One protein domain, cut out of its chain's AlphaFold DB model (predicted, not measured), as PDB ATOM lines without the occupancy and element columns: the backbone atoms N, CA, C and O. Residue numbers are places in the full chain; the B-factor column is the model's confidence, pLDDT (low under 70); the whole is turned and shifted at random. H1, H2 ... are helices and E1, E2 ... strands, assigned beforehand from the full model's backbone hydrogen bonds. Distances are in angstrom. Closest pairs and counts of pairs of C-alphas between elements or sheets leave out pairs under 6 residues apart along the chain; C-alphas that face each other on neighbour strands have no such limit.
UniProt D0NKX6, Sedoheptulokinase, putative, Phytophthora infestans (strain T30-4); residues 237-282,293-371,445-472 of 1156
ATOM      1  N   TYR A 237      -8.005 -23.520  18.647       42.97
ATOM      2  CA  TYR A 237      -9.409 -23.491  18.255       42.97
ATOM      3  C   TYR A 237     -10.003 -24.891  18.409       42.97
ATOM      4  O   TYR A 237      -9.900 -25.722  17.507       42.97
ATOM      5  N   GLU A 238     -10.641 -25.134  19.553       52.78
ATOM      6  CA  GLU A 238     -11.476 -26.314  19.789       52.78
ATOM      7  C   GLU A 238     -12.586 -26.407  18.722       52.78
ATOM      8  O   GLU A 238     -13.498 -25.569  18.718       52.78
ATOM      9  N   PRO A 239     -12.563 -27.402  17.807       49.56
ATOM     10  CA  PRO A 239     -13.436 -27.394  16.631       49.56
ATOM     11  C   PRO A 239     -14.938 -27.500  16.931       49.56
ATOM     12  O   PRO A 239     -15.747 -27.192  16.058       49.56
ATOM     13  N   ASN A 240     -15.293 -27.927  18.150       52.91
ATOM     14  CA  ASN A 240     -16.650 -28.277  18.580       52.91
ATOM     15  C   ASN A 240     -17.306 -27.246  19.527       52.91
ATOM     16  O   ASN A 240     -18.396 -27.495  20.038       52.91
ATOM     17  N   ASP A 241     -16.669 -26.104  19.804       66.19
ATOM     18  CA  ASP A 241     -17.306 -25.010  20.552       66.19
ATOM     19  C   ASP A 241     -18.308 -24.285  19.636       66.19
ATOM     20  O   ASP A 241     -17.879 -23.535  18.769       66.19
ATOM     21  N   ASP A 242     -19.620 -24.460  19.826       68.94
ATOM     22  CA  ASP A 242     -20.693 -23.857  19.006       68.94
ATOM     23  C   ASP A 242     -20.977 -22.354  19.282       68.94
ATOM     24  O   ASP A 242     -21.926 -21.782  18.738       68.94
ATOM     25  N   SER A 243     -20.183 -21.671  20.117       78.50
ATOM     26  CA  SER A 243     -20.467 -20.291  20.554       78.50
ATOM     27  C   SER A 243     -20.643 -19.263  19.420       78.50
ATOM     28  O   SER A 243     -19.982 -19.282  18.375       78.50
ATOM     29  N   SER A 244     -21.552 -18.309  19.643       86.31
ATOM     30  CA  SER A 244     -21.853 -17.232  18.694       86.31
ATOM     31  C   SER A 244     -20.647 -16.301  18.543       86.31
ATOM     32  O   SER A 244     -20.241 -15.664  19.515       86.31
ATOM     33  N   LEU A 245     -20.083 -16.193  17.335       93.00
ATOM     34  CA  LEU A 245     -18.928 -15.328  17.066       93.00
ATOM     35  C   LEU A 245     -19.361 -13.971  16.497       93.00
ATOM     36  O   LEU A 245     -20.214 -13.902  15.607       93.00
ATOM     37  N   LEU A 246     -18.760 -12.897  16.999       94.06
ATOM     38  CA  LEU A 246     -18.991 -11.510  16.595       94.06
ATOM     39  C   LEU A 246     -17.737 -10.988  15.887       94.06
ATOM     40  O   LEU A 246     -16.624 -11.254  16.339       94.06
ATOM     41  N   PHE A 247     -17.907 -10.247  14.794       95.31
ATOM     42  CA  PHE A 247     -16.802  -9.632  14.055       95.31
ATOM     43  C   PHE A 247     -16.747  -8.125  14.314       95.31
ATOM     44  O   PHE A 247     -17.785  -7.461  14.330       95.31
ATOM     45  N   GLY A 248     -15.536  -7.597  14.476       95.31
ATOM     46  CA  GLY A 248     -15.254  -6.169  14.588       95.31
ATOM     47  C   GLY A 248     -14.205  -5.724  13.577       95.31
ATOM     48  O   GLY A 248     -13.219  -6.428  13.364       95.31
ATOM     49  N   LEU A 249     -14.403  -4.546  12.993       95.38
ATOM     50  CA  LEU A 249     -13.461  -3.857  12.105       95.38
ATOM     51  C   LEU A 249     -13.140  -2.476  12.688       95.38
ATOM     52  O   LEU A 249     -14.066  -1.785  13.106       95.38
ATOM     53  N   ASP A 250     -11.872  -2.071  12.674       95.12
ATOM     54  CA  ASP A 250     -11.414  -0.725  13.030       95.12
ATOM     55  C   ASP A 250     -10.629  -0.097  11.868       95.12
ATOM     56  O   ASP A 250      -9.625  -0.644  11.402       95.12
ATOM     57  N   ILE A 251     -11.122   1.042  11.377       92.62
ATOM     58  CA  ILE A 251     -10.582   1.779  10.225       92.62
ATOM     59  C   ILE A 251      -9.770   2.978  10.738       92.62
ATOM     60  O   ILE A 251     -10.309   4.072  10.938       92.62
ATOM     61  N   GLY A 252      -8.478   2.762  10.996       88.06
ATOM     62  CA  GLY A 252      -7.565   3.773  11.536       88.06
ATOM     63  C   GLY A 252      -6.904   4.682  10.486       88.06
ATOM     64  O   GLY A 252      -7.056   4.510   9.278       88.06
ATOM     65  N   THR A 253      -6.106   5.645  10.963       83.69
ATOM     66  CA  THR A 253      -5.319   6.570  10.117       83.69
ATOM     67  C   THR A 253      -4.177   5.898   9.355       83.69
ATOM     68  O   THR A 253      -3.802   6.359   8.282       83.69
ATOM     69  N   THR A 254      -3.572   4.861   9.935       82.69
ATOM     70  CA  THR A 254      -2.311   4.261   9.458       82.69
ATOM     71  C   THR A 254      -2.401   2.759   9.218       82.69
ATOM     72  O   THR A 254      -1.584   2.216   8.487       82.69
ATOM     73  N   ALA A 255      -3.380   2.084   9.817       87.75
ATOM     74  CA  ALA A 255      -3.598   0.651   9.686       87.75
ATOM     75  C   ALA A 255      -5.086   0.327   9.849       87.75
ATOM     76  O   ALA A 255      -5.812   1.039  10.550       87.75
ATOM     77  N   ILE A 256      -5.516  -0.765   9.222       92.50
ATOM     78  CA  ILE A 256      -6.845  -1.353   9.387       92.50
ATOM     79  C   ILE A 256      -6.703  -2.609  10.243       92.50
ATOM     80  O   ILE A 256      -5.796  -3.416  10.022       92.50
ATOM     81  N   LYS A 257      -7.605  -2.794  11.208       93.88
ATOM     82  CA  LYS A 257      -7.626  -3.956  12.104       93.88
ATOM     83  C   LYS A 257      -8.958  -4.668  12.038       93.88
ATOM     84  O   LYS A 257      -9.997  -4.031  11.887       93.88
ATOM     85  N   CYS A 258      -8.951  -5.979  12.234       94.69
ATOM     86  CA  CYS A 258     -10.180  -6.716  12.492       94.69
ATOM     87  C   CYS A 258      -9.992  -7.807  13.546       94.69
ATOM     88  O   CYS A 258      -8.882  -8.273  13.805       94.69
ATOM     89  N   VAL A 259     -11.100  -8.190  14.175       94.56
ATOM     90  CA  VAL A 259     -11.142  -9.136  15.288       94.56
ATOM     91  C   VAL A 259     -12.381 -10.022  15.200       94.56
ATOM     92  O   VAL A 259     -13.444  -9.589  14.753       94.56
ATOM     93  N   VAL A 260     -12.256 -11.256  15.676       93.56
ATOM     94  CA  VAL A 260     -13.380 -12.151  15.962       93.56
ATOM     95  C   VAL A 260     -13.388 -12.438  17.459       93.56
ATOM     96  O   VAL A 260     -12.369 -12.860  18.008       93.56
ATOM     97  N   VAL A 261     -14.526 -12.223  18.119       91.75
ATOM     98  CA  VAL A 261     -14.712 -12.465  19.561       91.75
ATOM     99  C   VAL A 261     -15.896 -13.397  19.821       91.75
ATOM    100  O   VAL A 261     -16.859 -13.412  19.050       91.75
ATOM    101  N   LYS A 262     -15.869 -14.153  20.922       89.25
ATOM    102  CA  LYS A 262     -17.059 -14.855  21.433       89.25
ATOM    103  C   LYS A 262     -18.068 -13.843  21.977       89.25
ATOM    104  O   LYS A 262     -17.690 -12.910  22.686       89.25
ATOM    105  N   ALA A 263     -19.355 -14.046  21.694       83.19
ATOM    106  CA  ALA A 263     -20.431 -13.216  22.240       83.19
ATOM    107  C   ALA A 263     -20.585 -13.367  23.763       83.19
ATOM    108  O   ALA A 263     -20.959 -12.415  24.446       83.19
ATOM    109  N   GLU A 264     -20.269 -14.548  24.296       77.88
ATOM    110  CA  GLU A 264     -20.164 -14.789  25.733       77.88
ATOM    111  C   GLU A 264     -18.731 -14.500  26.201       77.88
ATOM    112  O   GLU A 264     -17.757 -14.939  25.587       77.88
ATOM    113  N   GLY A 265     -18.588 -13.710  27.267       70.38
ATOM    114  CA  GLY A 265     -17.296 -13.337  27.862       70.38
ATOM    115  C   GLY A 265     -16.415 -12.379  27.043       70.38
ATOM    116  O   GLY A 265     -15.476 -11.818  27.599       70.38
ATOM    117  N   GLY A 266     -16.694 -12.156  25.753       79.69
ATOM    118  CA  GLY A 266     -15.928 -11.237  24.901       79.69
ATOM    119  C   GLY A 266     -14.504 -11.699  24.577       79.69
ATOM    120  O   GLY A 266     -13.648 -10.875  24.258       79.69
ATOM    121  N   GLN A 267     -14.234 -13.005  24.675       85.31
ATOM    122  CA  GLN A 267     -12.919 -13.592  24.406       85.31
ATOM    123  C   GLN A 267     -12.534 -13.431  22.927       85.31
ATOM    124  O   GLN A 267     -13.259 -13.908  22.053       85.31
ATOM    125  N   THR A 268     -11.376 -12.827  22.642       88.81
ATOM    126  CA  THR A 268     -10.787 -12.808  21.294       88.81
ATOM    127  C   THR A 268     -10.408 -14.217  20.840       88.81
ATOM    128  O   THR A 268      -9.739 -14.945  21.568       88.81
ATOM    129  N   ILE A 269     -10.828 -14.574  19.625       89.31
ATOM    130  CA  ILE A 269     -10.543 -15.846  18.945       89.31
ATOM    131  C   ILE A 269      -9.466 -15.671  17.875       89.31
ATOM    132  O   ILE A 269      -8.585 -16.510  17.732       89.31
ATOM    133  N   ALA A 270      -9.542 -14.578  17.118       90.44
ATOM    134  CA  ALA A 270      -8.575 -14.223  16.091       90.44
ATOM    135  C   ALA A 270      -8.535 -12.703  15.921       90.44
ATOM    136  O   ALA A 270      -9.547 -12.029  16.126       90.44
ATOM    137  N   MET A 271      -7.385 -12.173  15.516       92.31
ATOM    138  CA  MET A 271      -7.211 -10.773  15.134       92.31
ATOM    139  C   MET A 271      -6.198 -10.656  13.997       92.31
ATOM    140  O   MET A 271      -5.310 -11.499  13.878       92.31
ATOM    141  N   ALA A 272      -6.332  -9.612  13.184       92.25
ATOM    142  CA  ALA A 272      -5.402  -9.279  12.111       92.25
ATOM    143  C   ALA A 272      -5.272  -7.754  11.961       92.25
ATOM    144  O   ALA A 272      -6.194  -7.004  12.297       92.25
ATOM    145  N   ASN A 273      -4.127  -7.304  11.445       92.12
ATOM    146  CA  ASN A 273      -3.789  -5.903  11.194       92.12
ATOM    147  C   ASN A 273      -3.068  -5.789   9.842       92.12
ATOM    148  O   ASN A 273      -2.182  -6.592   9.570       92.12
ATOM    149  N   VAL A 274      -3.397  -4.777   9.039       91.69
ATOM    150  CA  VAL A 274      -2.674  -4.412   7.806       91.69
ATOM    151  C   VAL A 274      -2.342  -2.922   7.862       91.69
ATOM    152  O   VAL A 274      -3.234  -2.107   8.107       91.69
ATOM    153  N   SER A 275      -1.076  -2.553   7.648       88.19
ATOM    154  CA  SER A 275      -0.682  -1.147   7.496       88.19
ATOM    155  C   SER A 275      -1.178  -0.617   6.153       88.19
ATOM    156  O   SER A 275      -1.088  -1.303   5.140       88.19
ATOM    157  N   LEU A 276      -1.651   0.628   6.113       86.25
ATOM    158  CA  LEU A 276      -1.991   1.281   4.846       86.25
ATOM    159  C   LEU A 276      -0.741   1.533   3.989       86.25
ATOM    160  O   LEU A 276      -0.849   1.564   2.770       86.25
ATOM    161  N   ALA A 277       0.441   1.654   4.606       83.44
ATOM    162  CA  ALA A 277       1.706   1.801   3.884       83.44
ATOM    163  C   ALA A 277       2.085   0.549   3.068       83.44
ATOM    164  O   ALA A 277       2.748   0.678   2.042       83.44
ATOM    165  N   ASP A 278       1.623  -0.634   3.486       85.62
ATOM    166  CA  ASP A 278       1.932  -1.916   2.835       85.62
ATOM    167  C   ASP A 278       0.982  -2.203   1.652       85.62
ATOM    168  O   ASP A 278       1.175  -3.165   0.909       85.62
ATOM    169  N   VAL A 279      -0.067  -1.386   1.480       84.50
ATOM    170  CA  VAL A 279      -1.107  -1.571   0.460       84.50
ATOM    171  C   VAL A 279      -0.877  -0.605  -0.695       84.50
ATOM    172  O   VAL A 279      -1.148   0.595  -0.606       84.50
ATOM    173  N   THR A 280      -0.392  -1.147  -1.808       79.69
ATOM    174  CA  THR A 280      -0.223  -0.421  -3.067       79.69
ATOM    175  C   THR A 280      -1.552  -0.295  -3.812       79.69
ATOM    176  O   THR A 280      -2.318  -1.249  -3.924       79.69
ATOM    177  N   VAL A 281      -1.816   0.891  -4.367       76.12
ATOM    178  CA  VAL A 281      -2.888   1.111  -5.352       76.12
ATOM    179  C   VAL A 281      -2.223   1.333  -6.713       76.12
ATOM    180  O   VAL A 281      -1.395   2.241  -6.813       76.12
ATOM    181  N   PRO A 282      -2.535   0.539  -7.754       65.12
ATOM    182  CA  PRO A 282      -2.000   0.758  -9.096       65.12
ATOM    183  C   PRO A 282      -2.379   2.140  -9.661       65.12
ATOM    184  O   PRO A 282      -3.555   2.428  -9.876       65.12
ATOM    185  N   ARG A 293      -0.397  13.223   1.318       64.62
ATOM    186  CA  ARG A 293      -0.830  14.541   1.801       64.62
ATOM    187  C   ARG A 293      -1.356  14.452   3.232       64.62
ATOM    188  O   ARG A 293      -2.365  13.806   3.502       64.62
ATOM    189  N   ILE A 294      -0.705  15.176   4.141       68.69
ATOM    190  CA  ILE A 294      -1.104  15.278   5.552       68.69
ATOM    191  C   ILE A 294      -2.580  15.702   5.652       68.69
ATOM    192  O   ILE A 294      -2.984  16.722   5.093       68.69
ATOM    193  N   GLY A 295      -3.385  14.926   6.386       71.62
ATOM    194  CA  GLY A 295      -4.825  15.170   6.533       71.62
ATOM    195  C   GLY A 295      -5.717  14.507   5.479       71.62
ATOM    196  O   GLY A 295      -6.910  14.812   5.441       71.62
ATOM    197  N   VAL A 296      -5.178  13.624   4.630       81.62
ATOM    198  CA  VAL A 296      -5.916  12.941   3.555       81.62
ATOM    199  C   VAL A 296      -5.533  11.450   3.481       81.62
ATOM    200  O   VAL A 296      -4.400  11.088   3.778       81.62
ATOM    201  N   GLN A 297      -6.476  10.587   3.091       86.06
ATOM    202  CA  GLN A 297      -6.281   9.157   2.812       86.06
ATOM    203  C   GLN A 297      -6.914   8.758   1.470       86.06
ATOM    204  O   GLN A 297      -7.979   9.258   1.091       86.06
ATOM    205  N   ASN A 298      -6.289   7.798   0.784       86.69
ATOM    206  CA  ASN A 298      -6.838   7.145  -0.403       86.69
ATOM    207  C   ASN A 298      -7.874   6.074   0.011       86.69
ATOM    208  O   ASN A 298      -7.613   5.248   0.883       86.69
ATOM    209  N   VAL A 299      -9.067   6.098  -0.589       88.56
ATOM    210  CA  VAL A 299     -10.177   5.198  -0.219       88.56
ATOM    211  C   VAL A 299     -10.031   3.817  -0.841       88.56
ATOM    212  O   VAL A 299     -10.328   2.825  -0.182       88.56
ATOM    213  N   ASP A 300      -9.538   3.738  -2.073       88.62
ATOM    214  CA  ASP A 300      -9.262   2.491  -2.776       88.62
ATOM    215  C   ASP A 300      -8.221   1.674  -1.987       88.62
ATOM    216  O   ASP A 300      -8.422   0.487  -1.728       88.62
ATOM    217  N   GLN A 301      -7.187   2.347  -1.464       90.69
ATOM    218  CA  GLN A 301      -6.203   1.783  -0.531       90.69
ATOM    219  C   GLN A 301      -6.852   1.246   0.754       90.69
ATOM    220  O   GLN A 301      -6.557   0.132   1.178       90.69
ATOM    221  N   VAL A 302      -7.766   2.008   1.370       92.31
ATOM    222  CA  VAL A 302      -8.495   1.574   2.576       92.31
ATOM    223  C   VAL A 302      -9.384   0.357   2.288       92.31
ATOM    224  O   VAL A 302      -9.426  -0.564   3.099       92.31
ATOM    225  N   LEU A 303     -10.068   0.306   1.142       93.00
ATOM    226  CA  LEU A 303     -10.919  -0.828   0.758       93.00
ATOM    227  C   LEU A 303     -10.096  -2.100   0.498       93.00
ATOM    228  O   LEU A 303     -10.457  -3.168   0.998       93.00
ATOM    229  N   LEU A 304      -8.966  -1.985  -0.205       92.56
ATOM    230  CA  LEU A 304      -8.027  -3.093  -0.419       92.56
ATOM    231  C   LEU A 304      -7.390  -3.555   0.906       92.56
ATOM    232  O   LEU A 304      -7.280  -4.757   1.150       92.56
ATOM    233  N   ALA A 305      -7.076  -2.636   1.824       93.56
ATOM    234  CA  ALA A 305      -6.597  -2.972   3.167       93.56
ATOM    235  C   ALA A 305      -7.650  -3.719   4.011       93.56
ATOM    236  O   ALA A 305      -7.302  -4.664   4.721       93.56
ATOM    237  N   VAL A 306      -8.939  -3.361   3.905       95.00
ATOM    238  CA  VAL A 306     -10.045  -4.115   4.531       95.00
ATOM    239  C   VAL A 306     -10.144  -5.531   3.940       95.00
ATOM    240  O   VAL A 306     -10.301  -6.496   4.688       95.00
ATOM    241  N   GLN A 307      -9.999  -5.689   2.621       93.56
ATOM    242  CA  GLN A 307      -9.994  -7.006   1.970       93.56
ATOM    243  C   GLN A 307      -8.806  -7.868   2.413       93.56
ATOM    244  O   GLN A 307      -8.994  -9.038   2.756       93.56
ATOM    245  N   GLY A 308      -7.605  -7.289   2.465       92.62
ATOM    246  CA  GLY A 308      -6.398  -7.955   2.947       92.62
ATOM    247  C   GLY A 308      -6.532  -8.403   4.403       92.62
ATOM    248  O   GLY A 308      -6.397  -9.591   4.697       92.62
ATOM    249  N   VAL A 309      -6.879  -7.488   5.317       94.31
ATOM    250  CA  VAL A 309      -6.910  -7.794   6.756       94.31
ATOM    251  C   VAL A 309      -7.970  -8.834   7.123       94.31
ATOM    252  O   VAL A 309      -7.713  -9.690   7.966       94.31
ATOM    253  N   VAL A 310      -9.135  -8.827   6.465       94.50
ATOM    254  CA  VAL A 310     -10.162  -9.854   6.700       94.50
ATOM    255  C   VAL A 310      -9.745 -11.198   6.097       94.50
ATOM    256  O   VAL A 310     -10.018 -12.240   6.693       94.50
ATOM    257  N   SER A 311      -9.018 -11.208   4.974       92.31
ATOM    258  CA  SER A 311      -8.503 -12.448   4.372       92.31
ATOM    259  C   SER A 311      -7.488 -13.171   5.267       92.31
ATOM    260  O   SER A 311      -7.472 -14.402   5.273       92.31
ATOM    261  N   LEU A 312      -6.721 -12.432   6.082       94.56
ATOM    262  CA  LEU A 312      -5.799 -12.981   7.090       94.56
ATOM    263  C   LEU A 312      -6.504 -13.700   8.260       94.56
ATOM    264  O   LEU A 312      -5.859 -14.458   8.983       94.56
ATOM    265  N   LEU A 313      -7.811 -13.498   8.474       92.88
ATOM    266  CA  LEU A 313      -8.538 -14.208   9.532       92.88
ATOM    267  C   LEU A 313      -8.817 -15.677   9.152       92.88
ATOM    268  O   LEU A 313      -9.253 -15.936   8.021       92.88
ATOM    269  N   PRO A 314      -8.712 -16.626  10.109       92.12
ATOM    270  CA  PRO A 314      -9.065 -18.029   9.902       92.12
ATOM    271  C   PRO A 314     -10.465 -18.210   9.306       92.12
ATOM    272  O   PRO A 314     -11.459 -17.674   9.807       92.12
ATOM    273  N   GLU A 315     -10.557 -19.001   8.237       88.88
ATOM    274  CA  GLU A 315     -11.798 -19.176   7.480       88.88
ATOM    275  C   GLU A 315     -12.918 -19.816   8.322       88.88
ATOM    276  O   GLU A 315     -14.086 -19.443   8.197       88.88
ATOM    277  N   THR A 316     -12.561 -20.722   9.238       88.19
ATOM    278  CA  THR A 316     -13.469 -21.334  10.222       88.19
ATOM    279  C   THR A 316     -14.136 -20.286  11.114       88.19
ATOM    280  O   THR A 316     -15.356 -20.311  11.293       88.19
ATOM    281  N   ALA A 317     -13.363 -19.317  11.615       89.19
ATOM    282  CA  ALA A 317     -13.867 -18.205  12.413       89.19
ATOM    283  C   ALA A 317     -14.733 -17.254  11.567       89.19
ATOM    284  O   ALA A 317     -15.841 -16.908  11.981       89.19
ATOM    285  N   ARG A 318     -14.288 -16.897  10.349       91.19
ATOM    286  CA  ARG A 318     -15.059 -16.040   9.424       91.19
ATOM    287  C   ARG A 318     -16.418 -16.635   9.064       91.19
ATOM    288  O   ARG A 318     -17.429 -15.950   9.192       91.19
ATOM    289  N   ARG A 319     -16.479 -17.915   8.678       89.25
ATOM    290  CA  ARG A 319     -17.734 -18.607   8.311       89.25
ATOM    291  C   ARG A 319     -18.776 -18.606   9.438       89.25
ATOM    292  O   ARG A 319     -19.975 -18.609   9.159       89.25
ATOM    293  N   ARG A 320     -18.326 -18.558  10.695       90.62
ATOM    294  CA  ARG A 320     -19.161 -18.561  11.906       90.62
ATOM    295  C   ARG A 320     -19.655 -17.184  12.364       90.62
ATOM    296  O   ARG A 320     -20.457 -17.129  13.293       90.62
ATOM    297  N   VAL A 321     -19.229 -16.084  11.737       93.06
ATOM    298  CA  VAL A 321     -19.636 -14.726  12.138       93.06
ATOM    299  C   VAL A 321     -21.164 -14.572  12.127       93.06
ATOM    300  O   VAL A 321     -21.857 -14.954  11.178       93.06
ATOM    301  N   THR A 322     -21.702 -14.015  13.213       92.56
ATOM    302  CA  THR A 322     -23.146 -13.846  13.452       92.56
ATOM    303  C   THR A 322     -23.615 -12.398  13.339       92.56
ATOM    304  O   THR A 322     -24.729 -12.173  12.872       92.56
ATOM    305  N   SER A 323     -22.758 -11.422  13.657       92.94
ATOM    306  CA  SER A 323     -22.982  -9.989  13.424       92.94
ATOM    307  C   SER A 323     -21.671  -9.248  13.168       92.94
ATOM    308  O   SER A 323     -20.609  -9.688  13.610       92.94
ATOM    309  N   ILE A 324     -21.769  -8.107  12.484       94.62
ATOM    310  CA  ILE A 324     -20.649  -7.256  12.072       94.62
ATOM    311  C   ILE A 324     -20.772  -5.892  12.762       94.62
ATOM    312  O   ILE A 324     -21.728  -5.146  12.526       94.62
ATOM    313  N   GLY A 325     -19.795  -5.567  13.604       94.00
ATOM    314  CA  GLY A 325     -19.569  -4.237  14.162       94.00
ATOM    315  C   GLY A 325     -18.427  -3.520  13.444       94.00
ATOM    316  O   GLY A 325     -17.474  -4.155  12.993       94.00
ATOM    317  N   ILE A 326     -18.520  -2.195  13.325       94.19
ATOM    318  CA  ILE A 326     -17.507  -1.364  12.662       94.19
ATOM    319  C   ILE A 326     -17.225  -0.130  13.523       94.19
ATOM    320  O   ILE A 326     -18.152   0.530  14.001       94.19
ATOM    321  N   CYS A 327     -15.951   0.210  13.673       92.69
ATOM    322  CA  CYS A 327     -15.492   1.516  14.112       92.69
ATOM    323  C   CYS A 327     -14.396   2.058  13.186       92.69
ATOM    324  O   CYS A 327     -13.994   1.421  12.212       92.69
ATOM    325  N   GLY A 328     -13.953   3.276  13.467       89.12
ATOM    326  CA  GLY A 328     -12.830   3.895  12.785       89.12
ATOM    327  C   GLY A 328     -12.621   5.330  13.234       89.12
ATOM    328  O   GLY A 328     -13.353   5.844  14.088       89.12
ATOM    329  N   GLN A 329     -11.623   5.974  12.638       87.38
ATOM    330  CA  GLN A 329     -11.191   7.319  12.998       87.38
ATOM    331  C   GLN A 329     -12.356   8.321  13.054       87.38
ATOM    332  O   GLN A 329     -13.146   8.467  12.115       87.38
ATOM    333  N   MET A 330     -12.456   9.053  14.162       82.38
ATOM    334  CA  MET A 330     -13.436  10.132  14.278       82.38
ATOM    335  C   MET A 330     -13.094  11.330  13.374       82.38
ATOM    336  O   MET A 330     -11.981  11.480  12.875       82.38
ATOM    337  N   HIS A 331     -14.085  12.206  13.185       80.38
ATOM    338  CA  HIS A 331     -14.019  13.484  12.456       80.38
ATOM    339  C   HIS A 331     -13.766  13.443  10.942       80.38
ATOM    340  O   HIS A 331     -13.992  14.467  10.301       80.38
ATOM    341  N   GLY A 332     -13.360  12.314  10.356       83.19
ATOM    342  CA  GLY A 332     -13.103  12.225   8.916       83.19
ATOM    343  C   GLY A 332     -14.339  12.471   8.033       83.19
ATOM    344  O   GLY A 332     -15.474  12.227   8.448       83.19
ATOM    345  N   ILE A 333     -14.125  12.947   6.800       83.19
ATOM    346  CA  ILE A 333     -15.182  13.164   5.798       83.19
ATOM    347  C   ILE A 333     -14.814  12.587   4.437       83.19
ATOM    348  O   ILE A 333     -13.731  12.815   3.905       83.19
ATOM    349  N   LEU A 334     -15.808  11.920   3.854       84.31
ATOM    350  CA  LEU A 334     -15.806  11.361   2.515       84.31
ATOM    351  C   LEU A 334     -17.098  11.770   1.792       84.31
ATOM    352  O   LEU A 334     -18.172  11.754   2.398       84.31
ATOM    353  N   TRP A 335     -17.020  12.087   0.498       79.19
ATOM    354  CA  TRP A 335     -18.195  12.210  -0.372       79.19
ATOM    355  C   TRP A 335     -18.255  11.014  -1.322       79.19
ATOM    356  O   TRP A 335     -17.235  10.635  -1.885       79.19
ATOM    357  N   TRP A 336     -19.442  10.438  -1.536       77.62
ATOM    358  CA  TRP A 336     -19.646   9.322  -2.468       77.62
ATOM    359  C   TRP A 336     -21.000   9.396  -3.182       77.62
ATOM    360  O   TRP A 336     -21.958  10.001  -2.690       77.62
ATOM    361  N   CYS A 337     -21.106   8.746  -4.343       70.94
ATOM    362  CA  CYS A 337     -22.370   8.577  -5.056       70.94
ATOM    363  C   CYS A 337     -23.030   7.244  -4.678       70.94
ATOM    364  O   CYS A 337     -22.579   6.177  -5.090       70.94
ATOM    365  N   SER A 338     -24.150   7.283  -3.948       72.00
ATOM    366  CA  SER A 338     -24.858   6.076  -3.479       72.00
ATOM    367  C   SER A 338     -25.375   5.146  -4.587       72.00
ATOM    368  O   SER A 338     -25.699   3.999  -4.300       72.00
ATOM    369  N   ARG A 339     -25.441   5.613  -5.843       70.25
ATOM    370  CA  ARG A 339     -25.797   4.786  -7.010       70.25
ATOM    371  C   ARG A 339     -24.615   4.031  -7.619       70.25
ATOM    372  O   ARG A 339     -24.849   3.019  -8.260       70.25
ATOM    373  N   ALA A 340     -23.388   4.524  -7.440       76.62
ATOM    374  CA  ALA A 340     -22.181   3.972  -8.062       76.62
ATOM    375  C   ALA A 340     -21.261   3.254  -7.058       76.62
ATOM    376  O   ALA A 340     -20.543   2.338  -7.439       76.62
ATOM    377  N   VAL A 341     -21.313   3.626  -5.771       83.88
ATOM    378  CA  VAL A 341     -20.403   3.127  -4.721       83.88
ATOM    379  C   VAL A 341     -20.335   1.598  -4.617       83.88
ATOM    380  O   VAL A 341     -19.250   1.064  -4.429       83.88
ATOM    381  N   HIS A 342     -21.453   0.880  -4.778       84.19
ATOM    382  CA  HIS A 342     -21.448  -0.586  -4.701       84.19
ATOM    383  C   HIS A 342     -20.776  -1.229  -5.921       84.19
ATOM    384  O   HIS A 342     -19.959  -2.128  -5.748       84.19
ATOM    385  N   GLU A 343     -21.076  -0.753  -7.133       84.31
ATOM    386  CA  GLU A 343     -20.479  -1.274  -8.369       84.31
ATOM    387  C   GLU A 343     -18.980  -0.956  -8.439       84.31
ATOM    388  O   GLU A 343     -18.182  -1.819  -8.791       84.31
ATOM    389  N   ALA A 344     -18.583   0.259  -8.046       84.12
ATOM    390  CA  ALA A 344     -17.181   0.657  -7.973       84.12
ATOM    391  C   ALA A 344     -16.401  -0.169  -6.937       84.12
ATOM    392  O   ALA A 344     -15.307  -0.632  -7.241       84.12
ATOM    393  N   ALA A 345     -16.975  -0.415  -5.751       88.56
ATOM    394  CA  ALA A 345     -16.345  -1.258  -4.736       88.56
ATOM    395  C   ALA A 345     -16.238  -2.728  -5.181       88.56
ATOM    396  O   ALA A 345     -15.177  -3.321  -5.028       88.56
ATOM    397  N   GLU A 346     -17.286  -3.316  -5.771       89.38
ATOM    398  CA  GLU A 346     -17.209  -4.678  -6.326       89.38
ATOM    399  C   GLU A 346     -16.171  -4.777  -7.454       89.38
ATOM    400  O   GLU A 346     -15.399  -5.729  -7.467       89.38
ATOM    401  N   ARG A 347     -16.095  -3.788  -8.359       87.12
ATOM    402  CA  ARG A 347     -15.090  -3.746  -9.436       87.12
ATOM    403  C   ARG A 347     -13.667  -3.664  -8.873       87.12
ATOM    404  O   ARG A 347     -12.851  -4.519  -9.203       87.12
ATOM    405  N   LEU A 348     -13.397  -2.698  -7.990       87.69
ATOM    406  CA  LEU A 348     -12.090  -2.500  -7.351       87.69
ATOM    407  C   LEU A 348     -11.603  -3.764  -6.626       87.69
ATOM    408  O   LEU A 348     -10.456  -4.180  -6.783       87.69
ATOM    409  N   LEU A 349     -12.484  -4.372  -5.828       89.44
ATOM    410  CA  LEU A 349     -12.165  -5.532  -4.994       89.44
ATOM    411  C   LEU A 349     -12.125  -6.849  -5.791       89.44
ATOM    412  O   LEU A 349     -11.572  -7.832  -5.299       89.44
ATOM    413  N   ALA A 350     -12.682  -6.882  -7.007       88.62
ATOM    414  CA  ALA A 350     -12.556  -8.005  -7.937       88.62
ATOM    415  C   ALA A 350     -11.246  -7.964  -8.741       88.62
ATOM    416  O   ALA A 350     -10.662  -9.015  -8.988       88.62
ATOM    417  N   THR A 351     -10.767  -6.775  -9.138       84.69
ATOM    418  CA  THR A 351      -9.501  -6.620  -9.886       84.69
ATOM    419  C   THR A 351      -8.280  -6.386  -8.992       84.69
ATOM    420  O   THR A 351      -7.170  -6.227  -9.498       84.69
ATOM    421  N   GLY A 352      -8.451  -6.336  -7.666       80.81
ATOM    422  CA  GLY A 352      -7.361  -6.082  -6.716       80.81
ATOM    423  C   GLY A 352      -6.724  -4.696  -6.873       80.81
ATOM    424  O   GLY A 352      -5.547  -4.525  -6.575       80.81
ATOM    425  N   GLY A 353      -7.477  -3.717  -7.384       73.19
ATOM    426  CA  GLY A 353      -6.968  -2.383  -7.703       73.19
ATOM    427  C   GLY A 353      -6.437  -2.203  -9.127       73.19
ATOM    428  O   GLY A 353      -6.136  -1.072  -9.499       73.19
ATOM    429  N   HIS A 354      -6.335  -3.253  -9.948       68.12
ATOM    430  CA  HIS A 354      -5.892  -3.105 -11.337       68.12
ATOM    431  C   HIS A 354      -6.999  -2.497 -12.227       68.12
ATOM    432  O   HIS A 354      -8.110  -3.035 -12.265       68.12
ATOM    433  N   PRO A 355      -6.736  -1.393 -12.956       59.44
ATOM    434  CA  PRO A 355      -7.695  -0.821 -13.893       59.44
ATOM    435  C   PRO A 355      -7.547  -1.451 -15.287       59.44
ATOM    436  O   PRO A 355      -6.699  -1.038 -16.075       59.44
ATOM    437  N   ASP A 356      -8.427  -2.397 -15.626       55.47
ATOM    438  CA  ASP A 356      -8.576  -2.926 -17.000       55.47
ATOM    439  C   ASP A 356      -9.174  -1.895 -17.989       55.47
ATOM    440  O   ASP A 356      -9.301  -2.165 -19.184       55.47
ATOM    441  N   ASP A 357      -9.588  -0.721 -17.498       55.28
ATOM    442  CA  ASP A 357     -10.356   0.282 -18.235       55.28
ATOM    443  C   ASP A 357      -9.817   1.698 -17.966       55.28
ATOM    444  O   ASP A 357      -9.761   2.173 -16.828       55.28
ATOM    445  N   ASP A 358      -9.467   2.406 -19.042       53.72
ATOM    446  CA  ASP A 358      -8.991   3.789 -19.000       53.72
ATOM    447  C   ASP A 358     -10.036   4.782 -18.449       53.72
ATOM    448  O   ASP A 358      -9.681   5.897 -18.056       53.72
ATOM    449  N   THR A 359     -11.314   4.393 -18.402       54.75
ATOM    450  CA  THR A 359     -12.450   5.223 -17.975       54.75
ATOM    451  C   THR A 359     -12.799   5.127 -16.483       54.75
ATOM    452  O   THR A 359     -13.812   5.689 -16.065       54.75
ATOM    453  N   TYR A 360     -11.971   4.473 -15.654       58.69
ATOM    454  CA  TYR A 360     -12.172   4.421 -14.198       58.69
ATOM    455  C   TYR A 360     -12.118   5.819 -13.544       58.69
ATOM    456  O   TYR A 360     -11.045   6.360 -13.276       58.69
ATOM    457  N   GLU A 361     -13.291   6.386 -13.245       58.47
ATOM    458  CA  GLU A 361     -13.466   7.502 -12.307       58.47
ATOM    459  C   GLU A 361     -13.958   6.953 -10.947       58.47
ATOM    460  O   GLU A 361     -15.011   6.305 -10.905       58.47
ATOM    461  N   PRO A 362     -13.261   7.214  -9.821       63.72
ATOM    462  CA  PRO A 362     -13.701   6.767  -8.500       63.72
ATOM    463  C   PRO A 362     -15.100   7.280  -8.122       63.72
ATOM    464  O   PRO A 362     -15.424   8.460  -8.272       63.72
ATOM    465  N   ALA A 363     -15.935   6.412  -7.540       75.69
ATOM    466  CA  ALA A 363     -17.299   6.761  -7.111       75.69
ATOM    467  C   ALA A 363     -17.358   7.621  -5.824       75.69
ATOM    468  O   ALA A 363     -18.442   7.851  -5.266       75.69
ATOM    469  N   TRP A 364     -16.198   8.069  -5.346       81.25
ATOM    470  CA  TRP A 364     -15.947   8.735  -4.074       81.25
ATOM    471  C   TRP A 364     -14.775   9.722  -4.178       81.25
ATOM    472  O   TRP A 364     -13.977   9.667  -5.109       81.25
ATOM    473  N   SER A 365     -14.675  10.650  -3.225       80.81
ATOM    474  CA  SER A 365     -13.514  11.536  -3.077       80.81
ATOM    475  C   SER A 365     -12.352  10.847  -2.351       80.81
ATOM    476  O   SER A 365     -12.482   9.727  -1.865       80.81
ATOM    477  N   GLU A 366     -11.239  11.559  -2.173       81.62
ATOM    478  CA  GLU A 366     -10.309  11.267  -1.075       81.62
ATOM    479  C   GLU A 366     -11.041  11.367   0.286       81.62
ATOM    480  O   GLU A 366     -12.020  12.117   0.426       81.62
ATOM    481  N   LEU A 367     -10.557  10.646   1.302       86.12
ATOM    482  CA  LEU A 367     -11.020  10.748   2.688       86.12
ATOM    483  C   LEU A 367     -10.214  11.837   3.409       86.12
ATOM    484  O   LEU A 367      -9.026  11.671   3.663       86.12
ATOM    485  N   ILE A 368     -10.857  12.948   3.769       84.81
ATOM    486  CA  ILE A 368     -10.256  13.972   4.637       84.81
ATOM    487  C   ILE A 368     -10.227  13.419   6.068       84.81
ATOM    488  O   ILE A 368     -11.265  12.981   6.565       84.81
ATOM    489  N   THR A 369      -9.073  13.436   6.738       85.31
ATOM    490  CA  THR A 369      -8.884  12.856   8.082       85.31
ATOM    491  C   THR A 369      -8.933  13.914   9.190       85.31
ATOM    492  O   THR A 369      -8.958  15.117   8.930       85.31
ATOM    493  N   TRP A 370      -8.887  13.483  10.457       81.06
ATOM    494  CA  TRP A 370      -8.815  14.403  11.601       81.06
ATOM    495  C   TRP A 370      -7.525  15.240  11.663       81.06
ATOM    496  O   TRP A 370      -7.444  16.172  12.458       81.06
ATOM    497  N   GLN A 371      -6.507  14.925  10.856       76.69
ATOM    498  CA  GLN A 371      -5.251  15.684  10.802       76.69
ATOM    499  C   GLN A 371      -5.346  16.919   9.884       76.69
ATOM    500  O   GLN A 371      -4.388  17.681   9.784       76.69
ATOM    501  N   LYS A 445     -28.525   7.272  13.754       72.19
ATOM    502  CA  LYS A 445     -29.200   6.113  14.365       72.19
ATOM    503  C   LYS A 445     -28.552   5.796  15.716       72.19
ATOM    504  O   LYS A 445     -27.392   6.142  15.930       72.19
ATOM    505  N   LYS A 446     -29.274   5.117  16.618       70.50
ATOM    506  CA  LYS A 446     -28.711   4.672  17.907       70.50
ATOM    507  C   LYS A 446     -27.590   3.636  17.673       70.50
ATOM    508  O   LYS A 446     -27.788   2.754  16.832       70.50
ATOM    509  N   PRO A 447     -26.457   3.690  18.395       75.69
ATOM    510  CA  PRO A 447     -25.417   2.657  18.342       75.69
ATOM    511  C   PRO A 447     -25.965   1.237  18.561       75.69
ATOM    512  O   PRO A 447     -27.029   1.055  19.148       75.69
ATOM    513  N   GLY A 448     -25.288   0.225  18.012       76.69
ATOM    514  CA  GLY A 448     -25.754  -1.173  18.024       76.69
ATOM    515  C   GLY A 448     -26.933  -1.495  17.084       76.69
ATOM    516  O   GLY A 448     -27.120  -2.658  16.732       76.69
ATOM    517  N   THR A 449     -27.696  -0.503  16.602       82.19
ATOM    518  CA  THR A 449     -28.808  -0.721  15.649       82.19
ATOM    519  C   THR A 449     -28.308  -1.352  14.345       82.19
ATOM    520  O   THR A 449     -27.309  -0.903  13.789       82.19
ATOM    521  N   CYS A 450     -29.025  -2.335  13.796       89.81
ATOM    522  CA  CYS A 450     -28.742  -2.872  12.461       89.81
ATOM    523  C   CYS A 450     -28.997  -1.806  11.368       89.81
ATOM    524  O   CYS A 450     -30.066  -1.185  11.320       89.81
ATOM    525  N   VAL A 451     -28.021  -1.567  10.487       88.31
ATOM    526  CA  VAL A 451     -28.132  -0.616   9.363       88.31
ATOM    527  C   VAL A 451     -28.362  -1.283   8.014       88.31
ATOM    528  O   VAL A 451     -28.929  -0.641   7.132       88.31
ATOM    529  N   GLY A 452     -27.967  -2.546   7.877       90.06
ATOM    530  CA  GLY A 452     -28.056  -3.344   6.661       90.06
ATOM    531  C   GLY A 452     -27.529  -4.756   6.914       90.06
ATOM    532  O   GLY A 452     -27.304  -5.141   8.060       90.06
ATOM    533  N   HIS A 453     -27.308  -5.521   5.850       91.88
ATOM    534  CA  HIS A 453     -26.700  -6.848   5.940       91.88
ATOM    535  C   HIS A 453     -25.522  -6.959   4.967       91.88
ATOM    536  O   HIS A 453     -25.501  -6.248   3.961       91.88
ATOM    537  N   SER A 454     -24.564  -7.843   5.251       91.12
ATOM    538  CA  SER A 454     -23.441  -8.138   4.353       91.12
ATOM    539  C   SER A 454     -23.921  -8.634   2.983       91.12
ATOM    540  O   SER A 454     -24.824  -9.476   2.891       91.12
ATOM    541  N   SER A 455     -23.312  -8.118   1.914       85.56
ATOM    542  CA  SER A 455     -23.564  -8.557   0.541       85.56
ATOM    543  C   SER A 455     -22.892  -9.899   0.237       85.56
ATOM    544  O   SER A 455     -21.961 -10.337   0.912       85.56
ATOM    545  N   THR A 456     -23.370 -10.557  -0.816       81.62
ATOM    546  CA  THR A 456     -22.583 -11.518  -1.597       81.62
ATOM    547  C   THR A 456     -21.696 -10.756  -2.580       81.62
ATOM    548  O   THR A 456     -22.188  -9.806  -3.187       81.62
ATOM    549  N   GLY A 457     -20.458 -11.199  -2.793       85.19
ATOM    550  CA  GLY A 457     -19.504 -10.554  -3.705       85.19
ATOM    551  C   GLY A 457     -18.190 -10.199  -3.009       85.19
ATOM    552  O   GLY A 457     -17.963 -10.591  -1.860       85.19
ATOM    553  N   HIS A 458     -17.331  -9.449  -3.692       85.12
ATOM    554  CA  HIS A 458     -16.044  -9.004  -3.160       85.12
ATOM    555  C   HIS A 458     -16.215  -7.910  -2.096       85.12
ATOM    556  O   HIS A 458     -15.482  -7.914  -1.109       85.12
ATOM    557  N   ALA A 459     -17.251  -7.064  -2.191       81.88
ATOM    558  CA  ALA A 459     -17.612  -6.111  -1.132       81.88
ATOM    559  C   ALA A 459     -18.269  -6.784   0.095       81.88
ATOM    560  O   ALA A 459     -18.548  -6.122   1.094       81.88
ATOM    561  N   GLY A 460     -18.476  -8.107   0.053       83.81
ATOM    562  CA  GLY A 460     -18.715  -8.933   1.240       83.81
ATOM    563  C   GLY A 460     -17.438  -9.251   2.038       83.81
ATOM    564  O   GLY A 460     -17.531  -9.839   3.114       83.81
ATOM    565  N   PHE A 461     -16.251  -8.893   1.524       89.81
ATOM    566  CA  PHE A 461     -14.928  -9.064   2.149       89.81
ATOM    567  C   PHE A 461     -14.612 -10.491   2.648       89.81
ATOM    568  O   PHE A 461     -13.845 -10.678   3.587       89.81
ATOM    569  N   GLY A 462     -15.220 -11.525   2.056       87.12
ATOM    570  CA  GLY A 462     -15.040 -12.912   2.509       87.12
ATOM    571  C   GLY A 462     -15.655 -13.222   3.885       87.12
ATOM    572  O   GLY A 462     -15.297 -14.235   4.497       87.12
ATOM    573  N   LEU A 463     -16.568 -12.370   4.366       92.50
ATOM    574  CA  LEU A 463     -17.476 -12.644   5.482       92.50
ATOM    575  C   LEU A 463     -18.748 -13.353   4.972       92.50
ATOM    576  O   LEU A 463     -19.042 -13.320   3.775       92.50
ATOM    577  N   PRO A 464     -19.545 -13.998   5.843       90.50
ATOM    578  CA  PRO A 464     -20.777 -14.645   5.410       90.50
ATOM    579  C   PRO A 464     -21.808 -13.602   4.964       90.50
ATOM    580  O   PRO A 464     -21.971 -12.569   5.616       90.50
ATOM    581  N   ALA A 465     -22.547 -13.897   3.896       91.69
ATOM    582  CA  ALA A 465     -23.615 -13.034   3.395       91.69
ATOM    583  C   ALA A 465     -24.830 -12.973   4.344       91.69
ATOM    584  O   ALA A 465     -25.055 -13.863   5.170       91.69
ATOM    585  N   SER A 466     -25.636 -11.917   4.196       91.19
ATOM    586  CA  SER A 466     -26.883 -11.682   4.942       91.19
ATOM    587  C   SER A 466     -26.733 -11.603   6.472       91.19
ATOM    588  O   SER A 466     -27.714 -11.762   7.200       91.19
ATOM    589  N   LYS A 467     -25.533 -11.315   6.989       91.88
ATOM    590  CA  LYS A 467     -25.290 -11.078   8.421       91.88
ATOM    591  C   LYS A 467     -25.562  -9.612   8.771       91.88
ATOM    592  O   LYS A 467     -25.196  -8.744   7.981       91.88
ATOM    593  N   PRO A 468     -26.197  -9.308   9.918       93.06
ATOM    594  CA  PRO A 468     -26.506  -7.938  10.313       93.06
ATOM    595  C   PRO A 468     -25.228  -7.116  10.508       93.06
ATOM    596  O   PRO A 468     -24.336  -7.501  11.267       93.06
ATOM    597  N   VAL A 469     -25.178  -5.967   9.833       92.88
ATOM    598  CA  VAL A 469     -24.155  -4.930   9.990       92.88
ATOM    599  C   VAL A 469     -24.748  -3.831  10.863       92.88
ATOM    600  O   VAL A 469     -25.816  -3.297  10.551       92.88
ATOM    601  N   CYS A 470     -24.085  -3.497  11.964       90.69
ATOM    602  CA  CYS A 470     -24.555  -2.494  12.919       90.69
ATOM    603  C   CYS A 470     -24.051  -1.078  12.590       90.69
ATOM    604  O   CYS A 470     -23.141  -0.904  11.784       90.69
ATOM    605  N   VAL A 471     -24.671  -0.056  13.198       85.44
ATOM    606  CA  VAL A 471     -24.266   1.360  13.083       85.44
ATOM    607  C   VAL A 471     -22.762   1.493  13.352       85.44
ATOM    608  O   VAL A 471     -22.345   1.168  14.465       85.44
ATOM    609  N   PRO A 472     -21.964   1.998  12.386       88.75
ATOM    610  CA  PRO A 472     -20.562   2.303  12.623       88.75
ATOM    611  C   PRO A 472     -20.398   3.389  13.688       88.75
ATOM    612  O   PRO A 472     -21.181   4.340  13.750       88.75
TER     613      PRO A 472
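Overview. This is residues 237 to 282, 293 to 371 and 445 to 472 of the 1156 residues of the protein "Sedoheptulokinase, putative" of Phytophthora infestans (strain T30-4) (UniProt D0NKX6). A twisted four-strand sheet has H1 packed over part of one face, on the side of E3 and E2, making two layers, a helix on one face of a sheet; H3 packs on H1 and not on the sheet, and the small E5-E6 hairpin sits by edge strand E4. The 153 printed residues hold E1 E2 E3 H1 H2 E4 H3 E5 E6 in that order, mixed helices and strands, with under half of the residues in these elements. The sheet's order is E3 E2 E1 E4, mixed. The whole is compact, radius of gyration of the C-alphas 15.9 A, spanning 50 by 33 by 30 A.

Along the chain. Find C-alpha 245 at (-18.928, -15.328, 17.066); E1 runs from there to 251, 20.2 A. E2 is residues 255 to 262, 23.7 A; E3 268 to 275, 20.7 A; E4 321 to 328, 19.8 A. H1 is 299 to 311, 18.3 A, H2 315 to 319, and H3 341 to 351, 15.5 A. E5 is 450 to 453; E6 is 468 to 470, ending at C-alpha 470 (-24.555, -2.494, 12.919).

Arrangement. E1, E2 and E3 form a meander, each strand the antiparallel neighbour of the one before: look at N 248 and O 259, 2.9 A, and N 258 and O 272, 2.9 A. E4 is parallel to E1, with N 249 and O 325 3.1 A apart. H1 is on the sheet at a height of 8.2 A; its closest C-alphas to E3 are Val 309 and Val 274, 5.5 A. H2 only grazes the sheet with residues 317 to 319. H1 and H3 touch at Leu 304 and Leu 349, their closest C-alphas, 6.6 A, at a steep tilt of 61 degrees. E5 and E6 are a hairpin, with N 451 and O 469 2.8 A apart; the closest C-alphas of E4 and E6, Ile 324 and Val 469, are 4.7 A apart. In H1, H2 and H3 every O i to N i+4 pair is within hydrogen-bond range.

Size, cuts and confidence. C-alphas 265 and 358, the farthest apart, are 50.6 A apart. Two cuts leave gaps of 17.6 A, C-alpha 282 to 293, and 26.0 A, 371 to 445. The links E4 to H3 and E5 to E6 are long. Residues 237 to 242, 282, 293 to 294 and 354 to 362 have pLDDT under 70.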